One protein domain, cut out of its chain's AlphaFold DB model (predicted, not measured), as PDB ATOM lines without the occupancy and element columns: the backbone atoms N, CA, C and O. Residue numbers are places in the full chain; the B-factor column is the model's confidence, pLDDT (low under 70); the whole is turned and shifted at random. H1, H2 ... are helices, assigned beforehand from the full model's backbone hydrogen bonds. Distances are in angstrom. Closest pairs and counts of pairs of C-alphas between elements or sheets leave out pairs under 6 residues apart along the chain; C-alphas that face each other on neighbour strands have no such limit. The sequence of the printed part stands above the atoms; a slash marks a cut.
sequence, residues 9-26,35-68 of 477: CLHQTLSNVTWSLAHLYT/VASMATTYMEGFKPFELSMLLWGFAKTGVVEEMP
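What this domain is: This is residues 9 to 26 and 35 to 68 of the 477 residues of the protein "Hypothetical protein" of Alexandrium catenella (UniProt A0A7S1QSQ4). Two longer helices, H1 and H3, lie side by side and run the same way at a shallow tilt, and a short helix, H2, packs on residues 11 to 18 of H1 and runs the opposite way to it. The centres of the three helices make a triangle, and a stretch without a named element, residues 61 to 68, follows H3. The printed part has 52 residues with three named helices, in the order H1, H2, H3 along the chain, and no named strand; the class is all helix. The whole is compact, with a radius of gyration of the C-alphas of 10.4 A, and its C-alphas span 26 by 21 by 14 A.

How they stand to each other: H1, residues 9 to 24, touches both other helices. H2, residues 35 to 41, touches H1 with 4 pairs of C-alphas within 8 A, the closest being those of Leu 14 and Val 35 at 6.0 A. H1 touches H2 with residues 11 to 18 alone. H1 and H2 stand at a shallow tilt of 31 degrees and run opposite ways. H3, residues 48 to 60, touches H1 with 24 pairs of C-alphas within 8 A, the closest being those of Ser 15 and Leu 54 at 4.3 A. H1 and H3 stand at a shallow tilt of 32 degrees, run the same way, and are 8.6 A from centre to centre. H2 and H3 are near each other, with 7 pairs of C-alphas within 10 A and no pair within 8 A. In H1, H2 and H3 every pair of O i and N i+4 is within hydrogen-bond range.

Where its parts are: H1 begins at Cys 9, with its C-alpha at (-57.418, 12.582, 134.637), and ends at Leu 24, 22.1 A from first to last C-alpha. H2 begins at Val 35, with its C-alpha at (-53.444, 22.580, 126.176), and ends at Thr 41, 9.9 A from first to last C-alpha. H3 goes from Pro 48 to Lys 60, 18.2 A from first to last C-alpha, and its last C-alpha is at (-41.990, 29.113, 132.700).

The domain as a whole: The two C-alphas farthest apart in the domain are those of Cys 9 and Glu 65, at 29.4 A. Residues 27 to 34 are not printed, and across this cut the C-alphas of Thr 26 and Val 35 are 14.9 A apart. The link from H1 to H2 is the link across the cut; the link from H2 to H3, with 6 residues between them, is short. The mean pLDDT of the printed part is 91.9, and no printed residue is under 70.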
ATOM      1  N   CYS A   9     -58.744  12.829 135.210       74.50
ATOM      2  CA  CYS A   9     -57.418  12.582 134.637       74.50
ATOM      3  C   CYS A   9     -56.969  13.712 133.690       74.50
ATOM      4  O   CYS A   9     -55.771  13.982 133.567       74.50
ATOM      5  N   LEU A  10     -57.913  14.408 133.042       88.94
ATOM      6  CA  LEU A  10     -57.609  15.448 132.059       88.94
ATOM      7  C   LEU A  10     -56.891  16.646 132.691       88.94
ATOM      8  O   LEU A  10     -55.816  17.006 132.222       88.94
ATOM      9  N   HIS A  11     -57.429  17.242 133.760       92.69
ATOM     10  CA  HIS A  11     -56.844  18.431 134.411       92.69
ATOM     11  C   HIS A  11     -55.407  18.199 134.879       92.69
ATOM     12  O   HIS A  11     -54.503  18.998 134.604       92.69
ATOM     13  N   GLN A  12     -55.176  17.052 135.519       92.75
ATOM     14  CA  GLN A  12     -53.846  16.628 135.938       92.75
ATOM     15  C   GLN A  12     -52.918  16.411 134.735       92.75
ATOM     16  O   GLN A  12     -51.762  16.830 134.775       92.75
ATOM     17  N   THR A  13     -53.415  15.800 133.655       94.44
ATOM     18  CA  THR A  13     -52.638  15.576 132.426       94.44
ATOM     19  C   THR A  13     -52.220  16.895 131.787       94.44
ATOM     20  O   THR A  13     -51.041  17.069 131.495       94.44
ATOM     21  N   LEU A  14     -53.144  17.849 131.627       95.75
ATOM     22  CA  LEU A  14     -52.844  19.172 131.071       95.75
ATOM     23  C   LEU A  14     -51.761  19.880 131.897       95.75
ATOM     24  O   LEU A  14     -50.789  20.386 131.343       95.75
ATOM     25  N   SER A  15     -51.884  19.834 133.225       96.06
ATOM     26  CA  SER A  15     -50.899  20.418 134.142       96.06
ATOM     27  C   SER A  15     -49.526  19.750 134.011       96.06
ATOM     28  O   SER A  15     -48.509  20.436 133.926       96.06
ATOM     29  N   ASN A  16     -49.484  18.415 133.953       94.94
ATOM     30  CA  ASN A  16     -48.243  17.643 133.854       94.94
ATOM     31  C   ASN A  16     -47.539  17.828 132.508       94.94
ATOM     32  O   ASN A  16     -46.312  17.902 132.476       94.94
ATOM     33  N   VAL A  17     -48.292  17.912 131.407       93.56
ATOM     34  CA  VAL A  17     -47.737  18.177 130.073       93.56
ATOM     35  C   VAL A  17     -47.057  19.541 130.065       93.56
ATOM     36  O   VAL A  17     -45.870  19.622 129.752       93.56
ATOM     37  N   THR A  18     -47.753  20.598 130.490       93.12
ATOM     38  CA  THR A  18     -47.174  21.949 130.537       93.12
ATOM     39  C   THR A  18     -45.975  22.017 131.482       93.12
ATOM     40  O   THR A  18     -44.949  22.598 131.134       93.12
ATOM     41  N   TRP A  19     -46.064  21.380 132.654       92.56
ATOM     42  CA  TRP A  19     -44.953  21.297 133.604       92.56
ATOM     43  C   TRP A  19     -43.729  20.600 133.000       92.56
ATOM     44  O   TRP A  19     -42.611  21.090 133.150       92.56
ATOM     45  N   SER A  20     -43.927  19.495 132.279       92.75
ATOM     46  CA  SER A  20     -42.835  18.731 131.663       92.75
ATOM     47  C   SER A  20     -42.156  19.535 130.556       92.75
ATOM     48  O   SER A  20     -40.932  19.633 130.536       92.75
ATOM     49  N   LEU A  21     -42.939  20.183 129.686       90.81
ATOM     50  CA  LEU A  21     -42.408  21.055 128.631       90.81
ATOM     51  C   LEU A  21     -41.603  22.225 129.213       90.81
ATOM     52  O   LEU A  21     -40.550  22.572 128.681       90.81
ATOM     53  N   ALA A  22     -42.060  22.794 130.333       90.19
ATOM     54  CA  ALA A  22     -41.350  23.858 131.036       90.19
ATOM     55  C   ALA A  22     -39.990  23.408 131.598       90.19
ATOM     56  O   ALA A  22     -39.036  24.179 131.563       90.19
ATOM     57  N   HIS A  23     -39.886  22.176 132.110       86.75
ATOM     58  CA  HIS A  23     -38.636  21.646 132.678       86.75
ATOM     59  C   HIS A  23     -37.643  21.190 131.614       86.75
ATOM     60  O   HIS A  23     -36.438  21.323 131.804       86.75
ATOM     61  N   LEU A  24     -38.142  20.661 130.497       88.56
ATOM     62  CA  LEU A  24     -37.304  20.215 129.388       88.56
ATOM     63  C   LEU A  24     -36.780  21.379 128.537       88.56
ATOM     64  O   LEU A  24     -35.905  21.161 127.707       88.56
ATOM     65  N   TYR A  25     -37.286  22.604 128.739       78.94
ATOM     66  CA  TYR A  25     -36.972  23.778 127.913       78.94
ATOM     67  C   TYR A  25     -37.206  23.531 126.408       78.94
ATOM     68  O   TYR A  25     -36.536  24.104 125.553       78.94
ATOM     69  N   THR A  26     -38.193  22.691 126.083       81.12
ATOM     70  CA  THR A  26     -38.604  22.352 124.712       81.12
ATOM     71  C   THR A  26     -40.045  22.816 124.480       81.12
ATOM     72  O   THR A  26     -40.972  22.013 124.622       81.12
ATOM     73  N   VAL A  35     -53.298  22.573 124.715       95.94
ATOM     74  CA  VAL A  35     -53.444  22.580 126.176       95.94
ATOM     75  C   VAL A  35     -54.154  23.848 126.653       95.94
ATOM     76  O   VAL A  35     -55.056  23.748 127.482       95.94
ATOM     77  N   ALA A  36     -53.828  25.019 126.099       96.31
ATOM     78  CA  ALA A  36     -54.463  26.289 126.444       96.31
ATOM     79  C   ALA A  36     -55.968  26.285 126.119       96.31
ATOM     80  O   ALA A  36     -56.792  26.639 126.968       96.31
ATOM     81  N   SER A  37     -56.345  25.818 124.922       95.38
ATOM     82  CA  SER A  37     -57.756  25.706 124.521       95.38
ATOM     83  C   SER A  37     -58.550  24.755 125.425       95.38
ATOM     84  O   SER A  37     -59.651  25.080 125.880       95.38
ATOM     85  N   MET A  38     -57.967  23.598 125.750       95.50
ATOM     86  CA  MET A  38     -58.606  22.590 126.592       95.50
ATOM     87  C   MET A  38     -58.719  23.082 128.034       95.50
ATOM     88  O   MET A  38     -59.781  22.961 128.638       95.50
ATOM     89  N   ALA A  39     -57.661  23.691 128.572       95.94
ATOM     90  CA  ALA A  39     -57.668  24.252 129.916       95.94
ATOM     91  C   ALA A  39     -58.713  25.366 130.066       95.94
ATOM     92  O   ALA A  39     -59.432  25.388 131.059       95.94
ATOM     93  N   THR A  40     -58.849  26.236 129.060       96.06
ATOM     94  CA  THR A  40     -59.886  27.282 129.032       96.06
ATOM     95  C   THR A  40     -61.290  26.675 129.048       96.06
ATOM     96  O   THR A  40     -62.147  27.124 129.801       96.06
ATOM     97  N   THR A  41     -61.511  25.617 128.263       95.06
ATOM     98  CA  THR A  41     -62.816  24.940 128.163       95.06
ATOM     99  C   THR A  41     -63.210  24.235 129.463       95.06
ATOM    100  O   THR A  41     -64.383  24.215 129.823       95.06
ATOM    101  N   TYR A  42     -62.243  23.651 130.175       93.69
ATOM    102  CA  TYR A  42     -62.489  22.818 131.357       93.69
ATOM    103  C   TYR A  42     -61.979  23.449 132.665       93.69
ATOM    104  O   TYR A  42     -61.648  22.721 133.602       93.69
ATOM    105  N   MET A  43     -61.924  24.786 132.749       94.19
ATOM    106  CA  MET A  43     -61.294  25.519 133.861       94.19
ATOM    107  C   MET A  43     -61.892  25.186 135.239       94.19
ATOM    108  O   MET A  43     -61.162  25.054 136.220       94.19
ATOM    109  N   GLU A  44     -63.212  25.010 135.318       90.88
ATOM    110  CA  GLU A  44     -63.934  24.805 136.585       90.88
ATOM    111  C   GLU A  44     -63.547  23.507 137.313       90.88
ATOM    112  O   GLU A  44     -63.732  23.399 138.524       90.88
ATOM    113  N   GLY A  45     -62.994  22.523 136.594       90.12
ATOM    114  CA  GLY A  45     -62.651  21.213 137.151       90.12
ATOM    115  C   GLY A  45     -61.230  21.089 137.709       90.12
ATOM    116  O   GLY A  45     -60.923  20.066 138.318       90.12
ATOM    117  N   PHE A  46     -60.362  22.092 137.523       93.88
ATOM    118  CA  PHE A  46     -58.998  22.020 138.049       93.88
ATOM    119  C   PHE A  46     -58.987  22.076 139.576       93.88
ATOM    120  O   PHE A  46     -59.574  22.972 140.189       93.88
ATOM    121  N   LYS A  47     -58.210  21.188 140.204       94.00
ATOM    122  CA  LYS A  47     -57.868  21.368 141.617       94.00
ATOM    123  C   LYS A  47     -56.914  22.556 141.792       94.00
ATOM    124  O   LYS A  47     -56.130  22.845 140.885       94.00
ATOM    125  N   PRO A  48     -56.878  23.182 142.984       94.69
ATOM    126  CA  PRO A  48     -56.014  24.331 143.255       94.69
ATOM    127  C   PRO A  48     -54.546  24.130 142.858       94.69
ATOM    128  O   PRO A  48     -53.945  24.984 142.205       94.69
ATOM    129  N   PHE A  49     -53.968  22.976 143.210       94.38
ATOM    130  CA  PHE A  49     -52.577  22.674 142.881       94.38
ATOM    131  C   PHE A  49     -52.363  22.442 141.377       94.38
ATOM    132  O   PHE A  49     -51.420  22.994 140.813       94.38
ATOM    133  N   GLU A  50     -53.258  21.698 140.722       96.00
ATOM    134  CA  GLU A  50     -53.226  21.443 139.274       96.00
ATOM    135  C   GLU A  50     -53.269  22.771 138.496       96.00
ATOM    136  O   GLU A  50     -52.380  23.040 137.689       96.00
ATOM    137  N   LEU A  51     -54.207  23.668 138.832       97.00
ATOM    138  CA  LEU A  51     -54.302  24.991 138.208       97.00
ATOM    139  C   LEU A  51     -53.032  25.826 138.423       97.00
ATOM    140  O   LEU A  51     -52.519  26.434 137.484       97.00
ATOM    141  N   SER A  52     -52.496  25.831 139.648       97.06
ATOM    142  CA  SER A  52     -51.263  26.565 139.948       97.06
ATOM    143  C   SER A  52     -50.057  26.031 139.163       97.06
ATOM    144  O   SER A  52     -49.247  26.821 138.681       97.06
ATOM    145  N   MET A  53     -49.962  24.709 138.967       96.75
ATOM    146  CA  MET A  53     -48.916  24.086 138.149       96.75
ATOM    147  C   MET A  53     -49.076  24.400 136.665       96.75
ATOM    148  O   MET A  53     -48.080  24.685 136.003       96.75
ATOM    149  N   LEU A  54     -50.305  24.368 136.146       97.25
ATOM    150  CA  LEU A  54     -50.596  24.702 134.756       97.25
ATOM    151  C   LEU A  54     -50.135  26.130 134.427       97.25
ATOM    152  O   LEU A  54     -49.378  26.331 133.478       97.25
ATOM    153  N   LEU A  55     -50.561  27.109 135.232       97.56
ATOM    154  CA  LEU A  55     -50.197  28.517 135.053       97.56
ATOM    155  C   LEU A  55     -48.687  28.726 135.175       97.56
ATOM    156  O   LEU A  55     -48.085  29.402 134.340       97.56
ATOM    157  N   TRP A  56     -48.069  28.108 136.185       96.38
ATOM    158  CA  TRP A  56     -46.620  28.140 136.353       96.38
ATOM    159  C   TRP A  56     -45.898  27.584 135.125       96.38
ATOM    160  O   TRP A  56     -44.952  28.203 134.645       96.38
ATOM    161  N   GLY A  57     -46.366  26.456 134.584       95.19
ATOM    162  CA  GLY A  57     -45.791  25.835 133.398       95.19
ATOM    163  C   GLY A  57     -45.850  26.762 132.186       95.19
ATOM    164  O   GLY A  57     -44.826  26.983 131.550       95.19
ATOM    165  N   PHE A  58     -47.009  27.370 131.913       95.00
ATOM    166  CA  PHE A  58     -47.163  28.325 130.809       95.00
ATOM    167  C   PHE A  58     -46.264  29.551 130.957       95.00
ATOM    168  O   PHE A  58     -45.683  30.015 129.982       95.00
ATOM    169  N   ALA A  59     -46.130  30.074 132.175       93.81
ATOM    170  CA  ALA A  59     -45.235  31.193 132.430       93.81
ATOM    171  C   ALA A  59     -43.756  30.796 132.268       93.81
ATOM    172  O   ALA A  59     -42.956  31.566 131.739       93.81
ATOM    173  N   LYS A  60     -43.378  29.590 132.709       92.56
ATOM    174  CA  LYS A  60     -41.990  29.113 132.700       92.56
ATOM    175  C   LYS A  60     -41.500  28.700 131.310       92.56
ATOM    176  O   LYS A  60     -40.312  28.872 131.046       92.56
ATOM    177  N   THR A  61     -42.368  28.194 130.429       89.81
ATOM    178  CA  THR A  61     -41.986  27.857 129.042       89.81
ATOM    179  C   THR A  61     -41.558  29.079 128.232       89.81
ATOM    180  O   THR A  61     -40.860  28.918 127.238       89.81
ATOM    181  N   GLY A  62     -41.948  30.290 128.650       83.25
ATOM    182  CA  GLY A  62     -41.554  31.537 127.997       83.25
ATOM    183  C   GLY A  62     -42.294  31.835 126.694       83.25
ATOM    184  O   GLY A  62     -41.962  32.819 126.054       83.25
ATOM    185  N   VAL A  63     -43.322  31.052 126.344       84.44
ATOM    186  CA  VAL A  63     -44.065  31.146 125.065       84.44
ATOM    187  C   VAL A  63     -45.068  32.310 124.992       84.44
ATOM    188  O   VAL A  63     -46.039  32.285 124.229       84.44
ATOM    189  N   VAL A  64     -44.923  33.279 125.894       81.56
ATOM    190  CA  VAL A  64     -45.896  34.355 126.117       81.56
ATOM    191  C   VAL A  64     -45.953  35.289 124.913       81.56
ATOM    192  O   VAL A  64     -47.028  35.783 124.579       81.56
ATOM    193  N   GLU A  65     -44.819  35.506 124.247       84.50
ATOM    194  CA  GLU A  65     -44.708  36.386 123.080       84.50
ATOM    195  C   GLU A  65     -45.190  35.692 121.798       84.50
ATOM    196  O   GLU A  65     -45.736  36.336 120.905       84.50
ATOM    197  N   GLU A  66     -45.077  34.367 121.731       88.06
ATOM    198  CA  GLU A  66     -45.466  33.539 120.592       88.06
ATOM    199  C   GLU A  66     -46.971  33.243 120.559       88.06
ATOM    200  O   GLU A  66     -47.545  33.051 119.486       88.06
ATOM    201  N   MET A  67     -47.633  33.192 121.722       87.94
ATOM    202  CA  MET A  67     -49.071  32.906 121.838       87.94
ATOM    203  C   MET A  67     -49.811  33.882 122.769       87.94
ATOM    204  O   MET A  67     -50.523  33.444 123.681       87.94
ATOM    205  N   PRO A  68     -49.720  35.203 122.538       89.38
ATOM    206  CA  PRO A  68     -50.194  36.205 123.489       89.38
ATOM    207  C   PRO A  68     -51.688  36.060 123.795       89.38
ATOM    208  O   PRO A  68     -52.080  36.059 124.959       89.38
TER     209      PRO A  68